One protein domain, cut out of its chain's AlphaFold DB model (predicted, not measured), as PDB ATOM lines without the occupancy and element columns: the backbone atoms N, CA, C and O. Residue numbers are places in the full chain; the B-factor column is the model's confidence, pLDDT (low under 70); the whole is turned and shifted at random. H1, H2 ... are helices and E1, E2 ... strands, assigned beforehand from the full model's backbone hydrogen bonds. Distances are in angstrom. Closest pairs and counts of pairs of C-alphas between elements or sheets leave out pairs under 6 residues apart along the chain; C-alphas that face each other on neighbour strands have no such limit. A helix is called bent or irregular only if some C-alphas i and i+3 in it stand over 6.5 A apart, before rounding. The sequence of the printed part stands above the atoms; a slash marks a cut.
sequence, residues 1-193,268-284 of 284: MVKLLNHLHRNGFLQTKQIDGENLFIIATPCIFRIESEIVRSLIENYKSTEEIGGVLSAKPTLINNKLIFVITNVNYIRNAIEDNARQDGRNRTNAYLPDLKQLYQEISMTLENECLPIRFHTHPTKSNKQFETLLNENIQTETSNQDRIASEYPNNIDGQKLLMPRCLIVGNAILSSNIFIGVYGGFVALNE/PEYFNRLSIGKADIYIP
ATOM      1  N   MET A   1      46.334 -66.941  96.155       67.81
ATOM      2  CA  MET A   1      47.514 -67.143  95.288       67.81
ATOM      3  C   MET A   1      48.031 -65.845  94.641       67.81
ATOM      4  O   MET A   1      49.232 -65.765  94.423       67.81
ATOM      5  N   VAL A   2      47.228 -64.779  94.454       72.12
ATOM      6  CA  VAL A   2      47.693 -63.426  93.998       72.12
ATOM      7  C   VAL A   2      48.966 -62.927  94.702       72.12
ATOM      8  O   VAL A   2      49.860 -62.345  94.087       72.12
ATOM      9  N   LYS A   3      49.060 -63.146  96.022       85.19
ATOM     10  CA  LYS A   3      50.219 -62.721  96.821       85.19
ATOM     11  C   LYS A   3      51.523 -63.364  96.335       85.19
ATOM     12  O   LYS A   3      52.542 -62.682  96.369       85.19
ATOM     13  N   LEU A   4      51.474 -64.609  95.849       90.69
ATOM     14  CA  LEU A   4      52.634 -65.340  95.340       90.69
ATOM     15  C   LEU A   4      53.165 -64.696  94.059       90.69
ATOM     16  O   LEU A   4      54.327 -64.318  94.023       90.69
ATOM     17  N   LEU A   5      52.327 -64.492  93.036       93.88
ATOM     18  CA  LEU A   5      52.789 -63.928  91.757       93.88
ATOM     19  C   LEU A   5      53.368 -62.520  91.931       93.88
ATOM     20  O   LEU A   5      54.467 -62.236  91.457       93.88
ATOM     21  N   ASN A   6      52.695 -61.665  92.704       92.94
ATOM     22  CA  ASN A   6      53.203 -60.329  93.016       92.94
ATOM     23  C   ASN A   6      54.487 -60.366  93.864       92.94
ATOM     24  O   ASN A   6      55.301 -59.445  93.792       92.94
ATOM     25  N   HIS A   7      54.666 -61.377  94.718       94.12
ATOM     26  CA  HIS A   7      55.905 -61.581  95.469       94.12
ATOM     27  C   HIS A   7      57.042 -62.024  94.538       94.12
ATOM     28  O   HIS A   7      58.098 -61.400  94.534       94.12
ATOM     29  N   LEU A   8      56.807 -63.024  93.687       96.50
ATOM     30  CA  LEU A   8      57.784 -63.521  92.716       96.50
ATOM     31  C   LEU A   8      58.196 -62.447  91.702       96.50
ATOM     32  O   LEU A   8      59.379 -62.324  91.396       96.50
ATOM     33  N   HIS A   9      57.251 -61.624  91.241       96.81
ATOM     34  CA  HIS A   9      57.530 -60.474  90.382       96.81
ATOM     35  C   HIS A   9      58.418 -59.435  91.082       96.81
ATOM     36  O   HIS A   9      59.443 -59.032  90.543       96.81
ATOM     37  N   ARG A  10      58.083 -59.044  92.321       95.88
ATOM     38  CA  ARG A  10      58.894 -58.083  93.093       95.88
ATOM     39  C   ARG A  10      60.309 -58.584  93.387       95.88
ATOM     40  O   ARG A  10      61.217 -57.770  93.490       95.88
ATOM     41  N   ASN A  11      60.489 -59.897  93.497       95.44
ATOM     42  CA  ASN A  11      61.793 -60.529  93.702       95.44
ATOM     43  C   ASN A  11      62.535 -60.860  92.395       95.44
ATOM     44  O   ASN A  11      63.575 -61.511  92.441       95.44
ATOM     45  N   GLY A  12      62.018 -60.440  91.234       96.56
ATOM     46  CA  GLY A  12      62.694 -60.598  89.946       96.56
ATOM     47  C   GLY A  12      62.641 -62.005  89.343       96.56
ATOM     48  O   GLY A  12      63.349 -62.263  88.378       96.56
ATOM     49  N   PHE A  13      61.814 -62.916  89.867       97.69
ATOM     50  CA  PHE A  13      61.604 -64.241  89.260       97.69
ATOM     51  C   PHE A  13      60.637 -64.200  88.076       97.69
ATOM     52  O   PHE A  13      60.720 -65.029  87.170       97.69
ATOM     53  N   LEU A  14      59.704 -63.250  88.102       97.69
ATOM     54  CA  LEU A  14      58.746 -63.011  87.032       97.69
ATOM     55  C   LEU A  14      58.942 -61.601  86.480       97.69
ATOM     56  O   LEU A  14      59.329 -60.693  87.210       97.69
ATOM     57  N   GLN A  15      58.588 -61.420  85.216       96.88
ATOM     58  CA  GLN A  15      58.455 -60.130  84.548       96.88
ATOM     59  C   GLN A  15      57.061 -60.033  83.922       96.88
ATOM     60  O   GLN A  15      56.400 -61.048  83.688       96.88
ATOM     61  N   THR A  16      56.598 -58.817  83.652       96.12
ATOM     62  CA  THR A  16      55.332 -58.600  82.946       96.12
ATOM     63  C   THR A  16      55.583 -58.404  81.457       96.12
ATOM     64  O   THR A  16      56.475 -57.656  81.061       96.12
ATOM     65  N   LYS A  17      54.761 -59.042  80.625       94.81
ATOM     66  CA  LYS A  17      54.711 -58.824  79.180       94.81
ATOM     67  C   LYS A  17      53.283 -58.490  78.771       94.81
ATOM     68  O   LYS A  17      52.354 -59.167  79.201       94.81
ATOM     69  N   GLN A  18      53.115 -57.460  77.948       93.50
ATOM     70  CA  GLN A  18      51.809 -57.092  77.411       93.50
ATOM     71  C   GLN A  18      51.592 -57.780  76.058       93.50
ATOM     72  O   GLN A  18      52.435 -57.653  75.170       93.50
ATOM     73  N   ILE A  19      50.486 -58.508  75.908       89.19
ATOM     74  CA  ILE A  19      50.072 -59.168  74.661       89.19
ATOM     75  C   ILE A  19      48.593 -58.863  74.452       89.19
ATOM     76  O   ILE A  19      47.803 -59.050  75.372       89.19
ATOM     77  N   ASP A  20      48.233 -58.346  73.278       88.25
ATOM     78  CA  ASP A  20      46.847 -58.026  72.906       88.25
ATOM     79  C   ASP A  20      46.090 -57.187  73.956       88.25
ATOM     80  O   ASP A  20      44.897 -57.354  74.194       88.25
ATOM     81  N   GLY A  21      46.807 -56.268  74.612       87.44
ATOM     82  CA  GLY A  21      46.261 -55.388  75.651       87.44
ATOM     83  C   GLY A  21      46.206 -55.999  77.055       87.44
ATOM     84  O   GLY A  21      45.908 -55.280  78.008       87.44
ATOM     85  N   GLU A  22      46.558 -57.273  77.222       90.19
ATOM     86  CA  GLU A  22      46.559 -57.968  78.507       90.19
ATOM     87  C   GLU A  22      47.963 -58.107  79.101       90.19
ATOM     88  O   GLU A  22      48.939 -58.366  78.398       90.19
ATOM     89  N   ASN A  23      48.058 -57.986  80.427       93.25
ATOM     90  CA  ASN A  23      49.301 -58.200  81.159       93.25
ATOM     91  C   ASN A  23      49.453 -59.672  81.550       93.25
ATOM     92  O   ASN A  23      48.625 -60.229  82.274       93.25
ATOM     93  N   LEU A  24      50.553 -60.274  81.112       95.81
ATOM     94  CA  LEU A  24      50.950 -61.639  81.429       95.81
ATOM     95  C   LEU A  24      52.182 -61.609  82.326       95.81
ATOM     96  O   LEU A  24      53.176 -60.960  81.999       95.81
ATOM     97  N   PHE A  25      52.149 -62.350  83.428       97.19
ATOM     98  CA  PHE A  25      53.368 -62.730  84.125       97.19
ATOM     99  C   PHE A  25      54.054 -63.848  83.348       97.19
ATOM    100  O   PHE A  25      53.434 -64.868  83.045       97.19
ATOM    101  N   ILE A  26      55.334 -63.654  83.051       97.31
ATOM    102  CA  ILE A  26      56.218 -64.658  82.457       97.31
ATOM    103  C   ILE A  26      57.478 -64.781  83.306       97.31
ATOM    104  O   ILE A  26      57.783 -63.904  84.114       97.31
ATOM    105  N   ILE A  27      58.226 -65.861  83.120       97.69
ATOM    106  CA  ILE A  27      59.515 -66.043  83.787       97.69
ATOM    107  C   ILE A  27      60.503 -64.950  83.348       97.69
ATOM    108  O   ILE A  27      60.547 -64.565  82.179       97.69
ATOM    109  N   ALA A  28      61.287 -64.443  84.297       97.50
ATOM    110  CA  ALA A  28      62.410 -63.564  83.999       97.50
ATOM    111  C   ALA A  28      63.607 -64.370  83.464       97.50
ATOM    112  O   ALA A  28      63.912 -65.460  83.959       97.50
ATOM    113  N   THR A  29      64.291 -63.823  82.462       96.44
ATOM    114  CA  THR A  29      65.507 -64.395  81.871       96.44
ATOM    115  C   THR A  29      66.688 -63.423  82.039       96.44
ATOM    116  O   THR A  29      66.459 -62.221  82.198       96.44
ATOM    117  N   PRO A  30      67.948 -63.902  82.058       97.19
ATOM    118  CA  PRO A  30      68.378 -65.300  81.951       97.19
ATOM    119  C   PRO A  30      68.052 -66.129  83.200       97.19
ATOM    120  O   PRO A  30      68.110 -65.635  84.329       97.19
ATOM    121  N   CYS A  31      67.754 -67.415  83.015       97.81
ATOM    122  CA  CYS A  31      67.494 -68.339  84.121       97.81
ATOM    123  C   CYS A  31      67.932 -69.780  83.817       97.81
ATOM    124  O   CYS A  31      68.320 -70.120  82.700       97.81
ATOM    125  N   ILE A  32      67.917 -70.630  84.846       98.12
ATOM    126  CA  ILE A  32      68.238 -72.057  84.741       98.12
ATOM    127  C   ILE A  32      67.062 -72.872  85.271       98.12
ATOM    128  O   ILE A  32      66.629 -72.658  86.401       98.12
ATOM    129  N   PHE A  33      66.595 -73.854  84.507       98.31
ATOM    130  CA  PHE A  33      65.770 -74.934  85.043       98.31
ATOM    131  C   PHE A  33      66.686 -76.058  85.500       98.31
ATOM    132  O   PHE A  33      67.419 -76.623  84.690       98.31
ATOM    133  N   ARG A  34      66.663 -76.362  86.797       98.12
ATOM    134  CA  ARG A  34      67.432 -77.465  87.375       98.12
ATOM    135  C   ARG A  34      66.489 -78.598  87.712       98.12
ATOM    136  O   ARG A  34      65.651 -78.439  88.588       98.12
ATOM    137  N   ILE A  35      66.646 -79.731  87.052       98.00
ATOM    138  CA  ILE A  35      65.890 -80.947  87.329       98.00
ATOM    139  C   ILE A  35      66.779 -81.857  88.154       98.00
ATOM    140  O   ILE A  35      67.824 -82.306  87.673       98.00
ATOM    141  N   GLU A  36      66.385 -82.089  89.401       96.62
ATOM    142  CA  GLU A  36      67.167 -82.905  90.323       96.62
ATOM    143  C   GLU A  36      67.235 -84.369  89.864       96.62
ATOM    144  O   GLU A  36      66.396 -84.855  89.098       96.62
ATOM    145  N   SER A  37      68.278 -85.074  90.301       95.62
ATOM    146  CA  SER A  37      68.631 -86.396  89.753       95.62
ATOM    147  C   SER A  37      67.530 -87.435  89.979       95.62
ATOM    148  O   SER A  37      67.282 -88.291  89.131       95.62
ATOM    149  N   GLU A  38      66.843 -87.354  91.114       96.50
ATOM    150  CA  GLU A  38      65.700 -88.189  91.458       96.50
ATOM    151  C   GLU A  38      64.497 -87.943  90.545       96.50
ATOM    152  O   GLU A  38      63.806 -88.901  90.198       96.50
ATOM    153  N   ILE A  39      64.293 -86.701  90.095       97.44
ATOM    154  CA  ILE A  39      63.228 -86.345  89.156       97.44
ATOM    155  C   ILE A  39      63.585 -86.834  87.755       97.44
ATOM    156  O   ILE A  39      62.748 -87.455  87.104       97.44
ATOM    157  N   VAL A  40      64.833 -86.643  87.311       96.44
ATOM    158  CA  VAL A  40      65.322 -87.210  86.039       96.44
ATOM    159  C   VAL A  40      65.133 -88.727  86.023       96.44
ATOM    160  O   VAL A  40      64.592 -89.271  85.061       96.44
ATOM    161  N   ARG A  41      65.502 -89.415  87.107       95.25
ATOM    162  CA  ARG A  41      65.286 -90.859  87.249       95.25
ATOM    163  C   ARG A  41      63.802 -91.228  87.181       95.25
ATOM    164  O   ARG A  41      63.460 -92.128  86.424       95.25
ATOM    165  N   SER A  42      62.926 -90.520  87.900       95.69
ATOM    166  CA  SER A  42      61.476 -90.757  87.827       95.69
ATOM    167  C   SER A  42      60.952 -90.611  86.396       95.69
ATOM    168  O   SER A  42      60.172 -91.442  85.932       95.69
ATOM    169  N   LEU A  43      61.394 -89.575  85.674       96.38
ATOM    170  CA  LEU A  43      61.023 -89.341  84.277       96.38
ATOM    171  C   LEU A  43      61.461 -90.490  83.366       96.38
ATOM    172  O   LEU A  43      60.668 -90.916  82.531       96.38
ATOM    173  N   ILE A  44      62.676 -91.011  83.553       94.62
ATOM    174  CA  ILE A  44      63.183 -92.178  82.819       94.62
ATOM    175  C   ILE A  44      62.343 -93.425  83.133       94.62
ATOM    176  O   ILE A  44      61.864 -94.085  82.215       94.62
ATOM    177  N   GLU A  45      62.133 -93.731  84.415       93.81
ATOM    178  CA  GLU A  45      61.441 -94.947  84.872       93.81
ATOM    179  C   GLU A  45      59.970 -94.999  84.437       93.81
ATOM    180  O   GLU A  45      59.438 -96.077  84.178       93.81
ATOM    181  N   ASN A  46      59.314 -93.841  84.332       95.12
ATOM    182  CA  ASN A  46      57.906 -93.750  83.946       95.12
ATOM    183  C   ASN A  46      57.697 -93.462  82.455       95.12
ATOM    184  O   ASN A  46      56.552 -93.490  82.001       95.12
ATOM    185  N   TYR A  47      58.751 -93.172  81.685       94.94
ATOM    186  CA  TYR A  47      58.618 -92.900  80.256       94.94
ATOM    187  C   TYR A  47      58.056 -94.119  79.517       94.94
ATOM    188  O   TYR A  47      58.531 -95.247  79.660       94.94
ATOM    189  N   LYS A  48      57.057 -93.878  78.666       93.88
ATOM    190  CA  LYS A  48      56.433 -94.912  77.843       93.88
ATOM    191  C   LYS A  48      56.778 -94.682  76.382       93.88
ATOM    192  O   LYS A  48      56.352 -93.713  75.770       93.88
ATOM    193  N   SER A  49      57.511 -95.618  75.788       92.75
ATOM    194  CA  SER A  49      57.940 -95.493  74.392       92.75
ATOM    195  C   SER A  49      56.815 -95.689  73.369       92.75
ATOM    196  O   SER A  49      57.033 -95.426  72.191       92.75
ATOM    197  N   THR A  50      55.631 -96.142  73.790       92.44
ATOM    198  CA  THR A  50      54.478 -96.438  72.920       92.44
ATOM    199  C   THR A  50      53.326 -95.446  73.028       92.44
ATOM    200  O   THR A  50      52.426 -95.492  72.196       92.44
ATOM    201  N   GLU A  51      53.301 -94.599  74.055       94.56
ATOM    202  CA  GLU A  51      52.202 -93.661  74.285       94.56
ATOM    203  C   GLU A  51      52.694 -92.353  74.906       94.56
ATOM    204  O   GLU A  51      53.678 -92.331  75.641       94.56
ATOM    205  N   GLU A  52      51.994 -91.262  74.614       95.44
ATOM    206  CA  GLU A  52      52.196 -89.977  75.260       95.44
ATOM    207  C   GLU A  52      51.631 -90.006  76.681       95.44
ATOM    208  O   GLU A  52      50.451 -90.295  76.917       95.44
ATOM    209  N   ILE A  53      52.487 -89.653  77.632       96.69
ATOM    210  CA  ILE A  53      52.125 -89.321  79.004       96.69
ATOM    211  C   ILE A  53      52.477 -87.861  79.260       96.69
ATOM    212  O   ILE A  53      53.181 -87.225  78.476       96.69
ATOM    213  N   GLY A  54      52.029 -87.317  80.380       97.75
ATOM    214  CA  GLY A  54      52.392 -85.967  80.764       97.75
ATOM    215  C   GLY A  54      52.009 -85.668  82.194       97.75
ATOM    216  O   GLY A  54      51.678 -86.565  82.973       97.75
ATOM    217  N   GLY A  55      52.076 -84.393  82.548       98.19
ATOM    218  CA  GLY A  55      51.874 -83.990  83.926       98.19
ATOM    219  C   GLY A  55      52.299 -82.561  84.218       98.19
ATOM    220  O   GLY A  55      52.348 -81.704  83.329       98.19
ATOM    221  N   VAL A  56      52.622 -82.323  85.487       98.50
ATOM    222  CA  VAL A  56      53.136 -81.052  86.000       98.50
ATOM    223  C   VAL A  56      54.459 -81.295  86.725       98.50
ATOM    224  O   VAL A  56      54.573 -82.191  87.559       98.50
ATOM    225  N   LEU A  57      55.459 -80.480  86.401       98.56
ATOM    226  CA  LEU A  57      56.703 -80.336  87.145       98.56
ATOM    227  C   LEU A  57      56.567 -79.138  88.092       98.56
ATOM    228  O   LEU A  57      56.177 -78.047  87.663       98.56
ATOM    229  N   SER A  58      56.901 -79.325  89.368       98.38
ATOM    230  CA  SER A  58      56.838 -78.263  90.379       98.38
ATOM    231  C   SER A  58      58.176 -77.529  90.463       98.38
ATOM    232  O   SER A  58      59.169 -78.077  90.947       98.38
ATOM    233  N   ALA A  59      58.202 -76.284  89.988       98.38
ATOM    234  CA  ALA A  59      59.413 -75.482  89.878       98.38
ATOM    235  C   ALA A  59      59.526 -74.458  91.013       98.38
ATOM    236  O   ALA A  59      58.814 -73.454  91.022       98.38
ATOM    237  N   LYS A  60      60.441 -74.681  91.957       98.00
ATOM    238  CA  LYS A  60      60.701 -73.774  93.076       98.00
ATOM    239  C   LYS A  60      61.620 -72.621  92.646       98.00
ATOM    240  O   LYS A  60      62.789 -72.874  92.331       98.00
ATOM    241  N   PRO A  61      61.151 -71.360  92.655       97.94
ATOM    242  CA  PRO A  61      61.990 -70.210  92.328       97.94
ATOM    243  C   PRO A  61      63.066 -70.017  93.406       97.94
ATOM    244  O   PRO A  61      62.757 -69.894  94.588       97.94
ATOM    245  N   THR A  62      64.337 -70.026  93.009       97.62
ATOM    246  CA  THR A  62      65.494 -69.986  93.913       97.62
ATOM    247  C   THR A  62      66.565 -69.048  93.362       97.62
ATOM    248  O   THR A  62      66.828 -69.031  92.161       97.62
ATOM    249  N   LEU A  63      67.223 -68.286  94.235       96.50
ATOM    250  CA  LEU A  63      68.390 -67.482  93.873       96.50
ATOM    251  C   LEU A  63      69.658 -68.173  94.388       96.50
ATOM    252  O   LEU A  63      69.826 -68.332  95.594       96.50
ATOM    253  N   ILE A  64      70.556 -68.582  93.488       94.75
ATOM    254  CA  ILE A  64      71.849 -69.187  93.857       94.75
ATOM    255  C   ILE A  64      72.961 -68.398  93.178       94.75
ATOM    256  O   ILE A  64      72.994 -68.311  91.953       94.75
ATOM    257  N   ASN A  65      73.882 -67.825  93.958       93.75
ATOM    258  CA  ASN A  65      74.985 -66.996  93.448       93.75
ATOM    259  C   ASN A  65      74.501 -65.897  92.483       93.75
ATOM    260  O   ASN A  65      75.073 -65.702  91.412       93.75
ATOM    261  N   ASN A  66      73.404 -65.223  92.850       92.88
ATOM    262  CA  ASN A  66      72.741 -64.187  92.054       92.88
ATOM    263  C   ASN A  66      72.208 -64.649  90.679       92.88
ATOM    264  O   ASN A  66      71.969 -63.828  89.799       92.88
ATOM    265  N   LYS A  67      72.025 -65.959  90.479       95.31
ATOM    266  CA  LYS A  67      71.380 -66.534  89.293       95.31
ATOM    267  C   LYS A  67      69.979 -67.013  89.643       95.31
ATOM    268  O   LYS A  67      69.791 -67.654  90.679       95.31
ATOM    269  N   LEU A  68      69.028 -66.733  88.755       97.44
ATOM    270  CA  LEU A  68      67.663 -67.242  88.841       97.44
ATOM    271  C   LEU A  68      67.656 -68.724  88.468       97.44
ATOM    272  O   LEU A  68      67.998 -69.090  87.341       97.44
ATOM    273  N   ILE A  69      67.285 -69.576  89.419       98.12
ATOM    274  CA  ILE A  69      67.195 -71.020  89.226       98.12
ATOM    275  C   ILE A  69      65.800 -71.490  89.625       98.12
ATOM    276  O   ILE A  69      65.359 -71.292  90.752       98.12
ATOM    277  N   PHE A  70      65.120 -72.152  88.702       98.38
ATOM    278  CA  PHE A  70      63.858 -72.837  88.932       98.38
ATOM    279  C   PHE A  70      64.161 -74.311  89.193       98.38
ATOM    280  O   PHE A  70      64.393 -75.084  88.262       98.38
ATOM    281  N   VAL A  71      64.229 -74.678  90.473       98.38
ATOM    282  CA  VAL A  71      64.566 -76.041  90.898       98.38
ATOM    283  C   VAL A  71      63.315 -76.907  90.810       98.38
ATOM    284  O   VAL A  71      62.338 -76.666  91.517       98.38
ATOM    285  N   ILE A  72      63.326 -77.903  89.933       98.38
ATOM    286  CA  ILE A  72      62.251 -78.878  89.796       98.38
ATOM    287  C   ILE A  72      62.398 -79.907  90.908       98.38
ATOM    288  O   ILE A  72      63.323 -80.715  90.899       98.38
ATOM    289  N   THR A  73      61.477 -79.844  91.862       94.81
ATOM    290  CA  THR A  73      61.523 -80.634  93.104       94.81
ATOM    291  C   THR A  73      60.531 -81.788  93.114       94.81
ATOM    292  O   THR A  73      60.637 -82.672  93.957       94.81
ATOM    293  N   ASN A  74      59.568 -81.789  92.191       97.62
ATOM    294  CA  ASN A  74      58.564 -82.836  92.091       97.62
ATOM    295  C   ASN A  74      58.057 -83.002  90.651       97.62
ATOM    296  O   ASN A  74      58.064 -82.049  89.864       97.62
ATOM    297  N   VAL A  75      57.585 -84.210  90.338       98.25
ATOM    298  CA  VAL A  75      56.892 -84.559  89.097       98.25
ATOM    299  C   VAL A  75      55.591 -85.281  89.434       98.25
ATOM    300  O   VAL A  75      55.602 -86.334  90.062       98.25
ATOM    301  N   ASN A  76      54.468 -84.728  88.981       98.19
ATOM    302  CA  ASN A  76      53.151 -85.336  89.139       98.19
ATOM    303  C   ASN A  76      52.613 -85.732  87.765       98.19
ATOM    304  O   ASN A  76      52.371 -84.875  86.910       98.19
ATOM    305  N   TYR A  77      52.444 -87.036  87.546       98.25
ATOM    306  CA  TYR A  77      51.895 -87.581  86.307       98.25
ATOM    307  C   TYR A  77      50.376 -87.451  86.304       98.25
ATOM    308  O   TYR A  77      49.708 -87.810  87.271       98.25
ATOM    309  N   ILE A  78      49.832 -86.967  85.192       98.12
ATOM    310  CA  ILE A  78      48.393 -86.817  84.993       98.12
ATOM    311  C   ILE A  78      47.949 -87.821  83.934       98.12
ATOM    312  O   ILE A  78      48.637 -88.068  82.940       98.12
ATOM    313  N   ARG A  79      46.780 -88.423  84.155       96.75
ATOM    314  CA  ARG A  79      46.206 -89.392  83.222       96.75
ATOM    315  C   ARG A  79      45.977 -88.753  81.847       96.75
ATOM    316  O   ARG A  79      45.388 -87.677  81.748       96.75
ATOM    317  N   ASN A  80      46.383 -89.456  80.788       96.81
ATOM    318  CA  ASN A  80      46.003 -89.114  79.422       96.81
ATOM    319  C   ASN A  80      44.534 -89.520  79.189       96.81
ATOM    320  O   ASN A  80      44.207 -90.704  79.160       96.81
ATOM    321  N   ALA A  81      43.659 -88.530  79.065       96.50
ATOM    322  CA  ALA A  81      42.216 -88.645  78.872       96.50
ATOM    323  C   ALA A  81      41.801 -88.534  77.391       96.50
ATOM    324  O   ALA A  81      40.623 -88.337  77.089       96.50
ATOM    325  N   ILE A  82      42.754 -88.624  76.448       94.12
ATOM    326  CA  ILE A  82      42.490 -88.426  75.011       94.12
ATOM    327  C   ILE A  82      41.442 -89.394  74.447       94.12
ATOM    328  O   ILE A  82      40.703 -89.014  73.543       94.12
ATOM    329  N   GLU A  83      41.335 -90.603  75.002       93.19
ATOM    330  CA  GLU A  83      40.427 -91.662  74.533       93.19
ATOM    331  C   GLU A  83      39.115 -91.753  75.335       93.19
ATOM    332  O   GLU A  83      38.288 -92.612  75.041       93.19
ATOM    333  N   ASP A  84      38.875 -90.868  76.314       94.25
ATOM    334  CA  ASP A  84      37.645 -90.893  77.132       94.25
ATOM    335  C   ASP A  84      36.383 -90.605  76.311       94.25
ATOM    336  O   ASP A  84      35.285 -91.037  76.657       94.25
ATOM    337  N   ASN A  85      36.541 -89.851  75.224       90.06
ATOM    338  CA  ASN A  85      35.472 -89.503  74.303       90.06
ATOM    339  C   ASN A  85      35.857 -89.937  72.891       90.06
ATOM    340  O   ASN A  85      37.010 -89.787  72.485       90.06
ATOM    341  N   ALA A  86      34.880 -90.415  72.118       87.62
ATOM    342  CA  ALA A  86      35.099 -90.761  70.721       87.62
ATOM    343  C   ALA A  86      35.576 -89.535  69.924       87.62
ATOM    344  O   ALA A  86      34.995 -88.451  70.015       87.62
ATOM    345  N   ARG A  87      36.627 -89.716  69.119       88.12
ATOM    346  CA  ARG A  87      37.217 -88.668  68.276       88.12
ATOM    347  C   ARG A  87      37.201 -89.082  66.809       88.12
ATOM    348  O   ARG A  87      37.252 -90.267  66.496       88.12
ATOM    349  N   GLN A  88      37.170 -88.098  65.911       88.75
ATOM    350  CA  GLN A  88      37.230 -88.305  64.454       88.75
ATOM    351  C   GLN A  88      38.517 -87.752  63.819       88.75
ATOM    352  O   GLN A  88      38.715 -87.871  62.617       88.75
ATOM    353  N   ASP A  89      39.410 -87.164  64.618       89.00
ATOM    354  CA  ASP A  89      40.651 -86.522  64.167       89.00
ATOM    355  C   ASP A  89      41.857 -87.480  64.118       89.00
ATOM    356  O   ASP A  89      42.988 -87.042  63.918       89.00
ATOM    357  N   GLY A  90      41.632 -88.783  64.325       88.00
ATOM    358  CA  GLY A  90      42.683 -89.806  64.341       88.00
ATOM    359  C   GLY A  90      43.648 -89.706  65.529       88.00
ATOM    360  O   GLY A  90      44.672 -90.394  65.540       88.00
ATOM    361  N   ARG A  91      43.350 -88.859  66.525       89.88
ATOM    362  CA  ARG A  91      44.176 -88.714  67.726       89.88
ATOM    363  C   ARG A  91      43.876 -89.809  68.736       89.88
ATOM    364  O   ARG A  91      42.719 -90.131  68.997       89.88
ATOM    365  N   ASN A  92      44.935 -90.349  69.317       92.88
ATOM    366  CA  ASN A  92      44.893 -91.394  70.327       92.88
ATOM    367  C   ASN A  92      46.129 -91.267  71.231       92.88
ATOM    368  O   ASN A  92      46.980 -90.397  71.032       92.88
ATOM    369  N   ARG A  93      46.261 -92.145  72.224       93.44
ATOM    370  CA  ARG A  93      47.385 -92.069  73.172       93.44
ATOM    371  C   ARG A  93      48.766 -92.254  72.544       93.44
ATOM    372  O   ARG A  93      49.745 -91.895  73.176       93.44
ATOM    373  N   THR A  94      48.885 -92.794  71.332       91.62
ATOM    374  CA  THR A  94      50.181 -92.989  70.661       91.62
ATOM    375  C   THR A  94      50.651 -91.759  69.884       91.62
ATOM    376  O   THR A  94      51.730 -91.808  69.303       91.62
ATOM    377  N   ASN A  95      49.847 -90.694  69.789       89.94
ATOM    378  CA  ASN A  95      50.200 -89.485  69.032       89.94
ATOM    379  C   ASN A  95      49.678 -88.170  69.634       89.94
ATOM    380  O   ASN A  95      49.797 -87.123  68.994       89.94
ATOM    381  N   ALA A  96      49.026 -88.226  70.798       92.25
ATOM    382  CA  ALA A  96      48.514 -87.048  71.472       92.25
ATOM    383  C   ALA A  96      48.335 -87.264  72.981       92.25
ATOM    384  O   ALA A  96      47.818 -88.285  73.450       92.25
ATOM    385  N   TYR A  97      48.661 -86.217  73.728       94.50
ATOM    386  CA  TYR A  97      48.392 -86.083  75.145       94.50
ATOM    387  C   TYR A  97      47.276 -85.070  75.394       94.50
ATOM    388  O   TYR A  97      47.401 -83.879  75.092       94.50
ATOM    389  N   LEU A  98      46.179 -85.538  75.991       94.81
ATOM    390  CA  LEU A  98      45.128 -84.685  76.534       94.81
ATOM    391  C   LEU A  98      45.027 -84.955  78.038       94.81
ATOM    392  O   LEU A  98      44.555 -86.025  78.411       94.81
ATOM    393  N   PRO A  99      45.464 -84.036  78.913       96.12
ATOM    394  CA  PRO A  99      45.413 -84.272  80.349       96.12
ATOM    395  C   PRO A  99      43.968 -84.370  80.845       96.12
ATOM    396  O   PRO A  99      43.102 -83.607  80.407       96.12
ATOM    397  N   ASP A 100      43.728 -85.236  81.829       97.56
ATOM    398  CA  ASP A 100      42.541 -85.144  82.675       97.56
ATOM    399  C   ASP A 100      42.498 -83.754  83.332       97.56
ATOM    400  O   ASP A 100      43.339 -83.409  84.165       97.56
ATOM    401  N   LEU A 101      41.536 -82.922  82.920       95.62
ATOM    402  CA  LEU A 101      41.487 -81.517  83.327       95.62
ATOM    403  C   LEU A 101      41.253 -81.352  84.829       95.62
ATOM    404  O   LEU A 101      41.780 -80.411  85.421       95.62
ATOM    405  N   LYS A 102      40.493 -82.258  85.457       96.69
ATOM    406  CA  LYS A 102      40.231 -82.192  86.897       96.69
ATOM    407  C   LYS A 102      41.524 -82.441  87.669       96.69
ATOM    408  O   LYS A 102      41.852 -81.650  88.552       96.69
ATOM    409  N   GLN A 103      42.268 -83.485  87.298       97.81
ATOM    410  CA  GLN A 103      43.585 -83.757  87.880       97.81
ATOM    411  C   GLN A 103      44.552 -82.601  87.611       97.81
ATOM    412  O   GLN A 103      45.191 -82.110  88.532       97.81
ATOM    413  N   LEU A 104      44.601 -82.086  86.378       96.81
ATOM    414  CA  LEU A 104      45.486 -80.979  86.017       96.81
ATOM    415  C   LEU A 104      45.261 -79.724  86.863       96.81
ATOM    416  O   LEU A 104      46.225 -79.144  87.358       96.81
ATOM    417  N   TYR A 105      44.012 -79.286  87.029       95.75
ATOM    418  CA  TYR A 105      43.723 -78.089  87.824       95.75
ATOM    419  C   TYR A 105      43.984 -78.293  89.317       95.75
ATOM    420  O   TYR A 105      44.425 -77.356  89.988       95.75
ATOM    421  N   GLN A 106      43.763 -79.509  89.822       96.62
ATOM    422  CA  GLN A 106      44.122 -79.877  91.187       96.62
ATOM    423  C   GLN A 106      45.643 -79.792  91.391       96.62
ATOM    424  O   GLN A 106      46.094 -79.105  92.303       96.62
ATOM    425  N   GLU A 107      46.431 -80.391  90.495       97.44
ATOM    426  CA  GLU A 107      47.897 -80.388  90.574       97.44
ATOM    427  C   GLU A 107      48.510 -78.992  90.403       97.44
ATOM    428  O   GLU A 107      49.474 -78.635  91.085       97.44
ATOM    429  N   ILE A 108      47.938 -78.161  89.526       96.06
ATOM    430  CA  ILE A 108      48.343 -76.756  89.374       96.06
ATOM    431  C   ILE A 108      48.101 -75.986  90.675       96.06
ATOM    432  O   ILE A 108      49.000 -75.280  91.132       96.06
ATOM    433  N   SER A 109      46.917 -76.135  91.276       95.00
ATOM    434  CA  SER A 109      46.574 -75.464  92.537       95.00
ATOM    435  C   SER A 109      47.513 -75.892  93.664       95.00
ATOM    436  O   SER A 109      48.131 -75.039  94.295       95.00
ATOM    437  N   MET A 110      47.724 -77.201  93.839       96.12
ATOM    438  CA  MET A 110      48.645 -77.742  94.847       96.12
ATOM    439  C   MET A 110      50.090 -77.277  94.629       96.12
ATOM    440  O   MET A 110      50.802 -76.971  95.583       96.12
ATOM    441  N   THR A 111      50.546 -77.188  93.376       96.94
ATOM    442  CA  THR A 111      51.890 -76.678  93.062       96.94
ATOM    443  C   THR A 111      52.047 -75.221  93.509       96.94
ATOM    444  O   THR A 111      53.053 -74.876  94.129       96.94
ATOM    445  N   LEU A 112      51.044 -74.382  93.245       95.44
ATOM    446  CA  LEU A 112      51.046 -72.969  93.635       95.44
ATOM    447  C   LEU A 112      50.929 -72.778  95.154       95.44
ATOM    448  O   LEU A 112      51.564 -71.879  95.703       95.44
ATOM    449  N   GLU A 113      50.145 -73.610  95.840       94.25
ATOM    450  CA  GLU A 113      50.034 -73.610  97.307       94.25
ATOM    451  C   GLU A 113      51.367 -73.939  97.989       94.25
ATOM    452  O   GLU A 113      51.680 -73.366  99.029       94.25
ATOM    453  N   ASN A 114      52.194 -74.776  97.356       95.50
ATOM    454  CA  ASN A 114      53.556 -75.093  97.791       95.50
ATOM    455  C   ASN A 114      54.609 -74.070  97.318       95.50
ATOM    456  O   ASN A 114      55.799 -74.386  97.247       95.50
ATOM    457  N   GLU A 115      54.181 -72.859  96.950       95.25
ATOM    458  CA  GLU A 115      55.036 -71.757  96.480       95.25
ATOM    459  C   GLU A 115      55.911 -72.114  95.262       95.25
ATOM    460  O   GLU A 115      56.955 -71.505  95.015       95.25
ATOM    461  N   CYS A 116      55.480 -73.096  94.472       96.88
ATOM    462  CA  CYS A 116      56.143 -73.516  93.244       96.88
ATOM    463  C   CYS A 116      55.371 -73.022  92.015       96.88
ATOM    464  O   CYS A 116      54.164 -72.783  92.051       96.88
ATOM    465  N   LEU A 117      56.070 -72.892  90.889       97.56
ATOM    466  CA  LEU A 117      55.465 -72.591  89.598       97.56
ATOM    467  C   LEU A 117      55.205 -73.892  88.815       97.56
ATOM    468  O   LEU A 117      56.106 -74.727  88.716       97.56
ATOM    469  N   PRO A 118      54.005 -74.083  88.242       97.44
ATOM    470  CA  PRO A 118      53.670 -75.299  87.510       97.44
ATOM    471  C   PRO A 118      54.195 -75.247  86.072       97.44
ATOM    472  O   PRO A 118      53.770 -74.410  85.274       97.44
ATOM    473  N   ILE A 119      55.069 -76.184  85.708       98.00
ATOM    474  CA  ILE A 119      55.512 -76.389  84.322       98.00
ATOM    475  C   ILE A 119      54.813 -77.631  83.791       98.00
ATOM    476  O   ILE A 119      55.042 -78.741  84.265       98.00
ATOM    477  N   ARG A 120      53.946 -77.461  82.795       97.75
ATOM    478  CA  ARG A 120      53.285 -78.605  82.156       97.75
ATOM    479  C   ARG A 120      54.284 -79.338  81.274       97.75
ATOM    480  O   ARG A 120      55.055 -78.693  80.561       97.75
ATOM    481  N   PHE A 121      54.225 -80.662  81.282       97.81
ATOM    482  CA  PHE A 121      55.040 -81.485  80.401       97.81
ATOM    483  C   PHE A 121      54.224 -82.566  79.709       97.81
ATOM    484  O   PHE A 121      53.171 -82.978  80.203       97.81
ATOM    485  N   HIS A 122      54.756 -83.048  78.594       97.25
ATOM    486  CA  HIS A 122      54.315 -84.273  77.942       97.25
ATOM    487  C   HIS A 122      55.498 -84.987  77.288       97.25
ATOM    488  O   HIS A 122      56.597 -84.435  77.165       97.25
ATOM    489  N   THR A 123      55.272 -86.238  76.910       96.69
ATOM    490  CA  THR A 123      56.255 -87.075  76.234       96.69
ATOM    491  C   THR A 123      55.855 -87.338  74.795       96.69
ATOM    492  O   THR A 123      54.668 -87.432  74.507       96.69
ATOM    493  N   HIS A 124      56.830 -87.579  73.920       94.69
ATOM    494  CA  HIS A 124      56.575 -88.168  72.601       94.69
ATOM    495  C   HIS A 124      57.057 -89.625  72.561       94.69
ATOM    496  O   HIS A 124      58.171 -89.899  73.026       94.69
ATOM    497  N   PRO A 125      56.263 -90.579  72.040       91.94
ATOM    498  CA  PRO A 125      56.663 -91.973  71.911       91.94
ATOM    499  C   PRO A 125      57.709 -92.151  70.812       91.94
ATOM    500  O   PRO A 125      57.624 -91.559  69.738       91.94
ATOM    501  N   THR A 126      58.691 -93.014  71.060       89.50
ATOM    502  CA  THR A 126      59.783 -93.297  70.114       89.50
ATOM    503  C   THR A 126      59.692 -94.675  69.466       89.50
ATOM    504  O   THR A 126      60.287 -94.894  68.407       89.50
ATOM    505  N   LYS A 127      58.926 -95.612  70.038       85.00
ATOM    506  CA  LYS A 127      58.828 -96.983  69.529       85.00
ATOM    507  C   LYS A 127      58.079 -97.017  68.198       85.00
ATOM    508  O   LYS A 127      56.947 -96.557  68.100       85.00
ATOM    509  N   SER A 128      58.695 -97.644  67.198       81.44
ATOM    510  CA  SER A 128      58.045 -98.035  65.943       81.44
ATOM    511  C   SER A 128      58.041 -99.561  65.793       81.44
ATOM    512  O   SER A 128      58.837-100.271  66.411       81.44
ATOM    513  N   ASN A 129      57.171-100.075  64.918       77.50
ATOM    514  CA  ASN A 129      57.181-101.468  64.466       77.50
ATOM    515  C   ASN A 129      58.505-101.861  63.785       77.50
ATOM    516  O   ASN A 129      58.816-103.048  63.694       77.50
ATOM    517  N   LYS A 130      59.296-100.887  63.307       78.25
ATOM    518  CA  LYS A 130      60.621-101.125  62.719       78.25
ATOM    519  C   LYS A 130      61.726-100.589  63.629       78.25
ATOM    520  O   LYS A 130      61.711 -99.427  64.036       78.25
ATOM    521  N   GLN A 131      62.743-101.414  63.886       73.62
ATOM    522  CA  GLN A 131      63.896-101.045  64.725       73.62
ATOM    523  C   GLN A 131      64.640 -99.812  64.193       73.62
ATOM    524  O   GLN A 131      65.013 -98.929  64.957       73.62
ATOM    525  N   PHE A 132      64.799 -99.716  62.873       74.38
ATOM    526  CA  PHE A 132      65.460 -98.582  62.227       74.38
ATOM    527  C   PHE A 132      64.705 -97.260  62.414       74.38
ATOM    528  O   PHE A 132      65.309 -96.225  62.671       74.38
ATOM    529  N   GLU A 133      63.376 -97.300  62.331       76.62
ATOM    530  CA  GLU A 133      62.535 -96.126  62.581       76.62
ATOM    531  C   GLU A 133      62.593 -95.712  64.055       76.62
ATOM    532  O   GLU A 133      62.602 -94.526  64.353       76.62
ATOM    533  N   THR A 134      62.725 -96.672  64.975       78.31
ATOM    534  CA  THR A 134      62.893 -96.380  66.407       78.31
ATOM    535  C   THR A 134      64.163 -95.560  66.670       78.31
ATOM    536  O   THR A 134      64.100 -94.569  67.389       78.31
ATOM    537  N   LEU A 135      65.285 -95.898  66.016       74.00
ATOM    538  CA  LEU A 135      66.536 -95.125  66.107       74.00
ATOM    539  C   LEU A 135      66.384 -93.689  65.580       74.00
ATOM    540  O   LEU A 135      66.946 -92.753  66.142       74.00
ATOM    541  N   LEU A 136      65.619 -93.503  64.499       76.56
ATOM    542  CA  LEU A 136      65.354 -92.182  63.918       76.56
ATOM    543  C   LEU A 136      64.440 -91.334  64.808       76.56
ATOM    544  O   LEU A 136      64.665 -90.133  64.986       76.56
ATOM    545  N   ASN A 137      63.414 -91.967  65.372       83.06
ATOM    546  CA  ASN A 137      62.393 -91.301  66.165       83.06
ATOM    547  C   ASN A 137      62.981 -90.605  67.393       83.06
ATOM    548  O   ASN A 137      62.510 -89.537  67.754       83.06
ATOM    549  N   GLU A 138      64.055 -91.117  67.988       80.12
ATOM    550  CA  GLU A 138      64.709 -90.485  69.144       80.12
ATOM    551  C   GLU A 138      65.211 -89.057  68.902       80.12
ATOM    552  O   GLU A 138      65.399 -88.301  69.855       80.12
ATOM    553  N   ASN A 139      65.484 -88.685  67.650       81.44
ATOM    554  CA  ASN A 139      65.882 -87.323  67.296       81.44
ATOM    555  C   ASN A 139      64.735 -86.529  66.658       81.44
ATOM    556  O   ASN A 139      64.663 -85.315  66.825       81.44
ATOM    557  N   ILE A 140      63.846 -87.196  65.919       83.56
ATOM    558  CA  ILE A 140      62.705 -86.535  65.270       83.56
ATOM    559  C   ILE A 140      61.667 -86.110  66.314       83.56
ATOM    560  O   ILE A 140      61.163 -84.993  66.264       83.56
ATOM    561  N   GLN A 141      61.405 -86.971  67.298       89.75
ATOM    562  CA  GLN A 141      60.408 -86.751  68.345       89.75
ATOM    563  C   GLN A 141      60.865 -85.750  69.412       89.75
ATOM    564  O   GLN A 141      60.183 -85.562  70.406       89.75
ATOM    565  N   THR A 142      62.023 -85.099  69.245       90.56
ATOM    566  CA  THR A 142      62.416 -83.976  70.109       90.56
ATOM    567  C   THR A 142      61.872 -82.641  69.623       90.56
ATOM    568  O   THR A 142      62.165 -81.633  70.252       90.56
ATOM    569  N   GLU A 143      61.174 -82.587  68.488       90.38
ATOM    570  CA  GLU A 143      60.595 -81.345  67.979       90.38
ATOM    571  C   GLU A 143      59.160 -81.151  68.459       90.38
ATOM    572  O   GLU A 143      58.395 -82.098  68.598       90.38
ATOM    573  N   THR A 144      58.770 -79.895  68.676       88.69
ATOM    574  CA  THR A 144      57.390 -79.573  69.043       88.69
ATOM    575  C   THR A 144      56.497 -79.571  67.803       88.69
ATOM    576  O   THR A 144      56.846 -79.012  66.753       88.69
ATOM    577  N   SER A 145      55.308 -80.150  67.930       88.50
ATOM    578  CA  SER A 145      54.264 -80.036  66.915       88.50
ATOM    579  C   SER A 145      53.632 -78.635  66.920       88.50
ATOM    580  O   SER A 145      53.730 -77.883  67.891       88.50
ATOM    581  N   ASN A 146      52.892 -78.284  65.864       89.06
ATOM    582  CA  ASN A 146      52.103 -77.043  65.850       89.06
ATOM    583  C   ASN A 146      51.107 -76.975  67.018       89.06
ATOM    584  O   ASN A 146      50.883 -75.908  67.587       89.06
ATOM    585  N   GLN A 147      50.535 -78.117  67.405       87.19
ATOM    586  CA  GLN A 147      49.618 -78.201  68.536       87.19
ATOM    587  C   GLN A 147      50.327 -77.889  69.856       87.19
ATOM    588  O   GLN A 147      49.758 -77.187  70.690       87.19
ATOM    589  N   ASP A 148      51.555 -78.377  70.032       88.75
ATOM    590  CA  ASP A 148      52.357 -78.126  71.231       88.75
ATOM    591  C   ASP A 148      52.653 -76.636  71.393       88.75
ATOM    592  O   ASP A 148      52.533 -76.101  72.498       88.75
ATOM    593  N   ARG A 149      52.981 -75.962  70.283       90.88
ATOM    594  CA  ARG A 149      53.262 -74.519  70.236       90.88
ATOM    595  C   ARG A 149      52.033 -73.711  70.611       90.88
ATOM    596  O   ARG A 149      52.091 -72.961  71.580       90.88
ATOM    597  N   ILE A 150      50.905 -73.965  69.946       89.31
ATOM    598  CA  ILE A 150      49.620 -73.323  70.262       89.31
ATOM    599  C   ILE A 150      49.265 -73.557  71.732       89.31
ATOM    600  O   ILE A 150      48.891 -72.639  72.455       89.31
ATOM    601  N   ALA A 151      49.423 -74.787  72.222       87.50
ATOM    602  CA  ALA A 151      49.115 -75.102  73.606       87.50
ATOM    603  C   ALA A 151      50.028 -74.334  74.592       87.50
ATOM    604  O   ALA A 151      49.582 -73.961  75.681       87.50
ATOM    605  N   SER A 152      51.289 -74.079  74.231       90.69
ATOM    606  CA  SER A 152      52.250 -73.327  75.050       90.69
ATOM    607  C   SER A 152      51.953 -71.830  75.182       90.69
ATOM    608  O   SER A 152      52.578 -71.175  76.011       90.69
ATOM    609  N   GLU A 153      50.988 -71.308  74.423       91.88
ATOM    610  CA  GLU A 153      50.579 -69.898  74.451       91.88
ATOM    611  C   GLU A 153      49.420 -69.629  75.426       91.88
ATOM    612  O   GLU A 153      49.117 -68.475  75.718       91.88
ATOM    613  N   TYR A 154      48.791 -70.672  75.986       91.81
ATOM    614  CA  TYR A 154      47.676 -70.505  76.924       91.81
ATOM    615  C   TYR A 154      48.161 -70.282  78.365       91.81
ATOM    616  O   TYR A 154      48.742 -71.198  78.962       91.81
ATOM    617  N   PRO A 155      47.874 -69.115  78.972       93.94
ATOM    618  CA  PRO A 155      48.250 -68.838  80.350       93.94
ATOM    619  C   PRO A 155      47.361 -69.582  81.352       93.94
ATOM    620  O   PRO A 155      46.186 -69.858  81.107       93.94
ATOM    621  N   ASN A 156      47.908 -69.835  82.537       92.44
ATOM    622  CA  ASN A 156      47.128 -70.214  83.709       92.44
ATOM    623  C   ASN A 156      46.497 -68.951  84.310       92.44
ATOM    624  O   ASN A 156      47.201 -67.974  84.570       92.44
ATOM    625  N   ASN A 157      45.186 -68.972  84.549       91.44
ATOM    626  CA  ASN A 157      44.506 -67.904  85.278       91.44
ATOM    627  C   ASN A 157      44.554 -68.213  86.779       91.44
ATOM    628  O   ASN A 157      44.030 -69.234  87.218       91.44
ATOM    629  N   ILE A 158      45.214 -67.348  87.543       89.69
ATOM    630  CA  ILE A 158      45.431 -67.487  88.981       89.69
ATOM    631  C   ILE A 158      44.868 -66.230  89.634       89.69
ATOM    632  O   ILE A 158      45.476 -65.163  89.569       89.69
ATOM    633  N   ASP A 159      43.691 -66.358  90.248       86.00
ATOM    634  CA  ASP A 159      43.003 -65.265  90.943       86.00
ATOM    635  C   ASP A 159      42.879 -63.971  90.094       86.00
ATOM    636  O   ASP A 159      43.099 -62.860  90.580       86.00
ATOM    637  N   GLY A 160      42.575 -64.103  88.797       88.19
ATOM    638  CA  GLY A 160      42.418 -62.973  87.870       88.19
ATOM    639  C   GLY A 160      43.722 -62.450  87.259       88.19
ATOM    640  O   GLY A 160      43.680 -61.581  86.391       88.19
ATOM    641  N   GLN A 161      44.877 -62.982  87.663       92.50
ATOM    642  CA  GLN A 161      46.166 -62.719  87.027       92.50
ATOM    643  C   GLN A 161      46.525 -63.853  86.064       92.50
ATOM    644  O   GLN A 161      46.282 -65.027  86.344       92.50
ATOM    645  N   LYS A 162      47.132 -63.517  84.923       94.94
ATOM    646  CA  LYS A 162      47.539 -64.504  83.917       94.94
ATOM    647  C   LYS A 162      49.025 -64.821  84.067       94.94
ATOM    648  O   LYS A 162      49.861 -63.934  83.926       94.94
ATOM    649  N   LEU A 163      49.345 -66.083  84.339       96.06
ATOM    650  CA  LEU A 163      50.708 -66.609  84.385       96.06
ATOM    651  C   LEU A 163      50.939 -67.511  83.173       96.06
ATOM    652  O   LEU A 163      50.361 -68.599  83.085       96.06
ATOM    653  N   LEU A 164      51.815 -67.094  82.267       96.38
ATOM    654  CA  LEU A 164      52.253 -67.924  81.156       96.38
ATOM    655  C   LEU A 164      53.599 -68.570  81.497       96.38
ATOM    656  O   LEU A 164      54.615 -67.898  81.660       96.38
ATOM    657  N   MET A 165      53.580 -69.896  81.604       97.19
ATOM    658  CA  MET A 165      54.757 -70.715  81.879       97.19
ATOM    659  C   MET A 165      55.240 -71.376  80.589       97.19
ATOM    660  O   MET A 165      54.404 -71.741  79.757       97.19
ATOM    661  N   PRO A 166      56.557 -71.596  80.424       97.31
ATOM    662  CA  PRO A 166      57.025 -72.505  79.394       97.31
ATOM    663  C   PRO A 166      56.505 -73.921  79.670       97.31
ATOM    664  O   PRO A 166      56.053 -74.255  80.771       97.31
ATOM    665  N   ARG A 167      56.583 -74.763  78.647       97.31
ATOM    666  CA  ARG A 167      56.267 -76.186  78.726       97.31
ATOM    667  C   ARG A 167      57.532 -77.012  78.585       97.31
ATOM    668  O   ARG A 167      58.568 -76.512  78.155       97.31
ATOM    669  N   CYS A 168      57.432 -78.279  78.958       97.56
ATOM    670  CA  CYS A 168      58.532 -79.221  78.870       97.56
ATOM    671  C   CYS A 168      58.174 -80.395  77.951       97.56
ATOM    672  O   CYS A 168      57.125 -81.014  78.109       97.56
ATOM    673  N   LEU A 169      59.055 -80.712  77.009       97.38
ATOM    674  CA  LEU A 169      58.989 -81.906  76.178       97.38
ATOM    675  C   LEU A 169      59.994 -82.929  76.697       97.38
ATOM    676  O   LEU A 169      61.147 -82.589  76.972       97.38
ATOM    677  N   ILE A 170      59.560 -84.178  76.819       96.62
ATOM    678  CA  ILE A 170      60.381 -85.266  77.343       96.62
ATOM    679  C   ILE A 170      60.407 -86.422  76.348       96.62
ATOM    680  O   ILE A 170      59.369 -86.941  75.943       96.62
ATOM    681  N   VAL A 171      61.601 -86.862  75.965       94.50
ATOM    682  CA  VAL A 171      61.765 -87.944  74.987       94.50
ATOM    683  C   VAL A 171      62.782 -88.933  75.518       94.50
ATOM    684  O   VAL A 171      63.974 -88.642  75.586       94.50
ATOM    685  N   GLY A 172      62.298 -90.101  75.919       90.06
ATOM    686  CA  GLY A 172      63.141 -91.222  76.299       90.06
ATOM    687  C   GLY A 172      63.611 -92.017  75.087       90.06
ATOM    688  O   GLY A 172      62.981 -92.048  74.026       90.06
ATOM    689  N   ASN A 173      64.733 -92.696  75.267       82.06
ATOM    690  CA  ASN A 173      65.304 -93.592  74.282       82.06
ATOM    691  C   ASN A 173      64.735 -95.012  74.465       82.06
ATOM    692  O   ASN A 173      64.896 -95.631  75.514       82.06
ATOM    693  N   ALA A 174      64.056 -95.539  73.441       76.56
ATOM    694  CA  ALA A 174      63.428 -96.861  73.503       76.56
ATOM    695  C   ALA A 174      64.425 -98.033  73.419       76.56
ATOM    696  O   ALA A 174      64.046 -99.165  73.722       76.56
ATOM    697  N   ILE A 175      65.664 -97.786  72.984       71.31
ATOM    698  CA  ILE A 175      66.699 -98.805  72.742       71.31
ATOM    699  C   ILE A 175      67.739 -98.810  73.876       71.31
ATOM    700  O   ILE A 175      68.081 -99.859  74.413       71.31
ATOM    701  N   LEU A 176      68.209 -97.631  74.269       68.31
ATOM    702  CA  LEU A 176      69.094 -97.329  75.388       68.31
ATOM    703  C   LEU A 176      68.269 -96.649  76.486       68.31
ATOM    704  O   LEU A 176      68.349 -95.434  76.663       68.31
ATOM    705  N   SER A 177      67.483 -97.444  77.216       68.88
ATOM    706  CA  SER A 177      66.451 -97.013  78.179       68.88
ATOM    707  C   SER A 177      66.874 -95.970  79.222       68.88
ATOM    708  O   SER A 177      66.012 -95.374  79.854       68.88
ATOM    709  N   SER A 178      68.171 -95.730  79.412       77.94
ATOM    710  CA  SER A 178      68.687 -94.713  80.327       77.94
ATOM    711  C   SER A 178      68.734 -93.297  79.750       77.94
ATOM    712  O   SER A 178      68.831 -92.360  80.524       77.94
ATOM    713  N   ASN A 179      68.748 -93.099  78.425       86.50
ATOM    714  CA  ASN A 179      68.946 -91.764  77.841       86.50
ATOM    715  C   ASN A 179      67.617 -91.009  77.697       86.50
ATOM    716  O   ASN A 179      66.650 -91.543  77.150       86.50
ATOM    717  N   ILE A 180      67.589 -89.759  78.154       92.56
ATOM    718  CA  ILE A 180      66.417 -88.894  78.105       92.56
ATOM    719  C   ILE A 180      66.792 -87.509  77.585       92.56
ATOM    720  O   ILE A 180      67.793 -86.915  77.980       92.56
ATOM    721  N   PHE A 181      65.966 -86.992  76.685       95.12
ATOM    722  CA  PHE A 181      65.940 -85.593  76.292       95.12
ATOM    723  C   PHE A 181      64.872 -84.875  77.110       95.12
ATOM    724  O   PHE A 181      63.739 -85.348  77.206       95.12
ATOM    725  N   ILE A 182      65.230 -83.718  77.653       97.00
ATOM    726  CA  ILE A 182      64.328 -82.829  78.370       97.00
ATOM    727  C   ILE A 182      64.498 -81.429  77.785       97.00
ATOM    728  O   ILE A 182      65.561 -80.824  77.919       97.00
ATOM    729  N   GLY A 183      63.472 -80.930  77.101       97.25
ATOM    730  CA  GLY A 183      63.481 -79.635  76.426       97.25
ATOM    731  C   GLY A 183      62.438 -78.689  77.001       97.25
ATOM    732  O   GLY A 183      61.288 -79.073  77.169       97.25
ATOM    733  N   VAL A 184      62.814 -77.442  77.260       97.69
ATOM    734  CA  VAL A 184      61.910 -76.367  77.678       97.69
ATOM    735  C   VAL A 184      61.583 -75.502  76.464       97.69
ATOM    736  O   VAL A 184      62.492 -75.056  75.766       97.69
ATOM    737  N   TYR A 185      60.298 -75.258  76.213       96.88
ATOM    738  CA  TYR A 185      59.829 -74.519  75.038       96.88
ATOM    739  C   TYR A 185      58.659 -73.577  75.358       96.88
ATOM    740  O   TYR A 185      57.913 -73.775  76.322       96.88
ATOM    741  N   GLY A 186      58.489 -72.541  74.535       95.56
ATOM    742  CA  GLY A 186      57.378 -71.590  74.634       95.56
ATOM    743  C   GLY A 186      57.450 -70.636  75.835       95.56
ATOM    744  O   GLY A 186      58.524 -70.270  76.322       95.56
ATOM    745  N   GLY A 187      56.284 -70.161  76.287       92.94
ATOM    746  CA  GLY A 187      56.164 -69.234  77.422       92.94
ATOM    747  C   GLY A 187      56.778 -67.844  77.199       92.94
ATOM    748  O   GLY A 187      57.059 -67.141  78.164       92.94
ATOM    749  N   PHE A 188      57.038 -67.467  75.940       93.12
ATOM    750  CA  PHE A 188      57.796 -66.273  75.524       93.12
ATOM    751  C   PHE A 188      59.241 -66.170  76.036       93.12
ATOM    752  O   PHE A 188      59.869 -65.131  75.836       93.12
ATOM    753  N   VAL A 189      59.765 -67.226  76.657       92.19
ATOM    754  CA  VAL A 189      61.126 -67.268  77.213       92.19
ATOM    755  C   VAL A 189      62.003 -68.297  76.507       92.19
ATOM    756  O   VAL A 189      63.210 -68.111  76.409       92.19
ATOM    757  N   ALA A 190      61.407 -69.362  75.971       92.88
ATOM    758  CA  ALA A 190      62.116 -70.416  75.265       92.88
ATOM    759  C   ALA A 190      61.732 -70.467  73.782       92.88
ATOM    760  O   ALA A 190      60.669 -69.992  73.375       92.88
ATOM    761  N   LEU A 191      62.609 -71.063  72.969       90.00
ATOM    762  CA  LEU A 191      62.318 -71.325  71.562       90.00
ATOM    763  C   LEU A 191      61.111 -72.257  71.430       90.00
ATOM    764  O   LEU A 191      60.836 -73.072  72.308       90.00
ATOM    765  N   ASN A 192      60.414 -72.163  70.302       87.94
ATOM    766  CA  ASN A 192      59.357 -73.113  69.962       87.94
ATOM    767  C   ASN A 192      59.918 -74.398  69.340       87.94
ATOM    768  O   ASN A 192      59.238 -75.411  69.338       87.94
ATOM    769  N   GLU A 193      61.145 -74.377  68.827       90.06
ATOM    770  CA  GLU A 193      61.807 -75.502  68.160       90.06
ATOM    771  C   GLU A 193      63.221 -75.679  68.705       90.06
ATOM    772  O   GLU A 193      63.856 -74.705  69.121       90.06
ATOM    773  N   PRO A 268      73.802 -75.950  78.490       92.69
ATOM    774  CA  PRO A 268      73.005 -76.415  77.375       92.69
ATOM    775  C   PRO A 268      71.735 -75.555  77.284       92.69
ATOM    776  O   PRO A 268      70.959 -75.431  78.235       92.69
ATOM    777  N   GLU A 269      71.592 -74.869  76.153       95.75
ATOM    778  CA  GLU A 269      70.525 -73.901  75.904       95.75
ATOM    779  C   GLU A 269      69.228 -74.619  75.506       95.75
ATOM    780  O   GLU A 269      69.209 -75.413  74.562       95.75
ATOM    781  N   TYR A 270      68.133 -74.297  76.200       96.75
ATOM    782  CA  TYR A 270      66.761 -74.776  75.964       96.75
ATOM    783  C   TYR A 270      66.499 -76.274  76.172       96.75
ATOM    784  O   TYR A 270      65.355 -76.646  76.412       96.75
ATOM    785  N   PHE A 271      67.504 -77.149  76.139       96.88
ATOM    786  CA  PHE A 271      67.323 -78.571  76.430       96.88
ATOM    787  C   PHE A 271      68.541 -79.187  77.110       96.88
ATOM    788  O   PHE A 271      69.630 -78.626  77.079       96.88
ATOM    789  N   ASN A 272      68.362 -80.372  77.688       95.75
ATOM    790  CA  ASN A 272      69.435 -81.230  78.172       95.75
ATOM    791  C   ASN A 272      69.129 -82.682  77.762       95.75
ATOM    792  O   ASN A 272      67.984 -83.130  77.827       95.75
ATOM    793  N   ARG A 273      70.140 -83.405  77.288       93.69
ATOM    794  CA  ARG A 273      70.115 -84.818  76.922       93.69
ATOM    795  C   ARG A 273      71.191 -85.557  77.715       93.69
ATOM    796  O   ARG A 273      72.386 -85.337  77.499       93.69
ATOM    797  N   LEU A 274      70.754 -86.432  78.613       90.56
ATOM    798  CA  LEU A 274      71.587 -87.099  79.611       90.56
ATOM    799  C   LEU A 274      71.070 -88.509  79.916       90.56
ATOM    800  O   LEU A 274      69.907 -88.818  79.672       90.56
ATOM    801  N   SER A 275      71.937 -89.363  80.462       86.12
ATOM    802  CA  SER A 275      71.566 -90.715  80.900       86.12
ATOM    803  C   SER A 275      71.383 -90.861  82.410       86.12
ATOM    804  O   SER A 275      70.673 -91.750  82.866       86.12
ATOM    805  N   ILE A 276      72.051 -90.011  83.191       88.00
ATOM    806  CA  ILE A 276      72.049 -90.027  84.655       88.00
ATOM    807  C   ILE A 276      72.354 -88.630  85.198       88.00
ATOM    808  O   ILE A 276      73.010 -87.827  84.535       88.00
ATOM    809  N   GLY A 277      71.964 -88.394  86.449       92.19
ATOM    810  CA  GLY A 277      72.276 -87.171  87.181       92.19
ATOM    811  C   GLY A 277      71.236 -86.074  86.985       92.19
ATOM    812  O   GLY A 277      70.120 -86.324  86.534       92.19
ATOM    813  N   LYS A 278      71.608 -84.854  87.369       94.31
ATOM    814  CA  LYS A 278      70.752 -83.672  87.265       94.31
ATOM    815  C   LYS A 278      70.806 -83.072  85.862       94.31
ATOM    816  O   LYS A 278      71.862 -83.075  85.228       94.31
ATOM    817  N   ALA A 279      69.700 -82.484  85.425       95.81
ATOM    818  CA  ALA A 279      69.640 -81.721  84.185       95.81
ATOM    819  C   ALA A 279      69.569 -80.223  84.494       95.81
ATOM    820  O   ALA A 279      68.572 -79.751  85.031       95.81
ATOM    821  N   ASP A 280      70.609 -79.473  84.134       96.88
ATOM    822  CA  ASP A 280      70.567 -78.008  84.123       96.88
ATOM    823  C   ASP A 280      70.263 -77.552  82.688       96.88
ATOM    824  O   ASP A 280      70.979 -77.935  81.766       96.88
ATOM    825  N   ILE A 281      69.198 -76.773  82.487       97.69
ATOM    826  CA  ILE A 281      68.784 -76.218  81.190       97.69
ATOM    827  C   ILE A 281      68.842 -74.699  81.286       97.69
ATOM    828  O   ILE A 281      68.153 -74.101  82.113       97.69
ATOM    829  N   TYR A 282      69.659 -74.073  80.446       97.56
ATOM    830  CA  TYR A 282      69.834 -72.626  80.439       97.56
ATOM    831  C   TYR A 282      68.861 -71.957  79.466       97.56
ATOM    832  O   TYR A 282      68.762 -72.359  78.306       97.56
ATOM    833  N   ILE A 283      68.174 -70.917  79.938       97.50
ATOM    834  CA  ILE A 283      67.383 -70.009  79.110       97.50
ATOM    835  C   ILE A 283      68.088 -68.647  79.115       97.50
ATOM    836  O   ILE A 283      68.202 -68.050  80.193       97.50
ATOM    837  N   PRO A 284      68.609 -68.191  77.962       94.56
ATOM    838  CA  PRO A 284      69.345 -66.935  77.864       94.56
ATOM    839  C   PRO A 284      68.477 -65.693  78.086       94.56
ATOM    840  O   PRO A 284      67.241 -65.755  77.897       94.56
TER     841      PRO A 284
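Overview. This is residues 1 to 193 and 268 to 284 of the 284 residues of an uncharacterized protein of Bacteroidetes bacterium CG02_land_8_20_14_3_00_31_25 (UniProt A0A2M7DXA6). An eight-stranded sheet curls round into a flattened, nearly closed barrel, its edge strands E11 and E12 coming together; H3 lies along its outside over E4 and E6, and H2 packs at one end. At the other end sits a small sheet, E1, E2, E8, E7, covered by H1, while residues 85 to 90 stick out as a loop. The 210 printed residues hold five named helices and twelve named strands, H1 E1 E2 E3 H2 E4 E5 H3 E6 H4 H5 E7 E8 E9 E10 E11 E12; the class is mixed, helices and strands. Both sheets are mixed, the larger in order E11 E10 E9 E6 E4 E5 E3 E12. The whole is compact, radius of gyration of the C-alphas 16.9 A, spanning 53 by 42 by 28 A.

Along the chain. H1, residues 2 to 10, begins at C-alpha 2 (47.693, -63.426, 93.998). E1 is 14 to 19, E2 22 to 27, E3 31 to 35, H2 37 to 46. E4, 54 to 64, is 28.8 A long, and E5, 67 to 78, 31.0 A. H3, 101 to 113, is 18.2 A long. E6 is 117 to 123, H4 131 to 140, H5 146 to 151, E7 156 to 158, E8 161 to 163, E9 167 to 172, E10 180 to 185, E11 271 to 274. E12, 279 to 283, ends at C-alpha 283 (67.383, -70.009, 79.110).

Arrangement. The larger sheet is a folded sheet, bent back on itself into two leaves: E11 E10 E9 E6 E4 face E3 E12, with E5, which bends by 53 degrees at residue 74, as the hinge. The closest C-alphas of E11 and E12 are those of Phe 271 and Ile 281, 5.5 A. E4 and E5 form a hairpin, N 60 and O 71 at 2.8 A; E9 and E6 are parallel at 37 degrees, N 168 and O 120 at 2.9 A. E5, H3, E6 make a split strand-helix-strand unit, E4 between its parallel strands, with a right-handed crossover. H3 runs along the strands at a height of 8.5 A over the sheet. H2 is on this sheet, closest at Ile 39 and Asn 74, C-alphas 6.5 A apart; H4 and H5 only graze it. H1 is on the smaller sheet, where E2 and E8 are parallel, N 25 and O 162 at 2.8 A. Every O i to N i+4 pair is within hydrogen-bond range in H1, H2, H3 and H5, against 4 of 6 in H4.

Size, cuts and confidence. The farthest C-alphas, of Arg 10 and Lys 130, are 52.7 A apart. Residues 194 to 267 are not printed; C-alphas 193 and 268 are 14.5 A apart. E5 to H3 is a long link of 22 residues. Residues 1, 176 and 177 have pLDDT under 70.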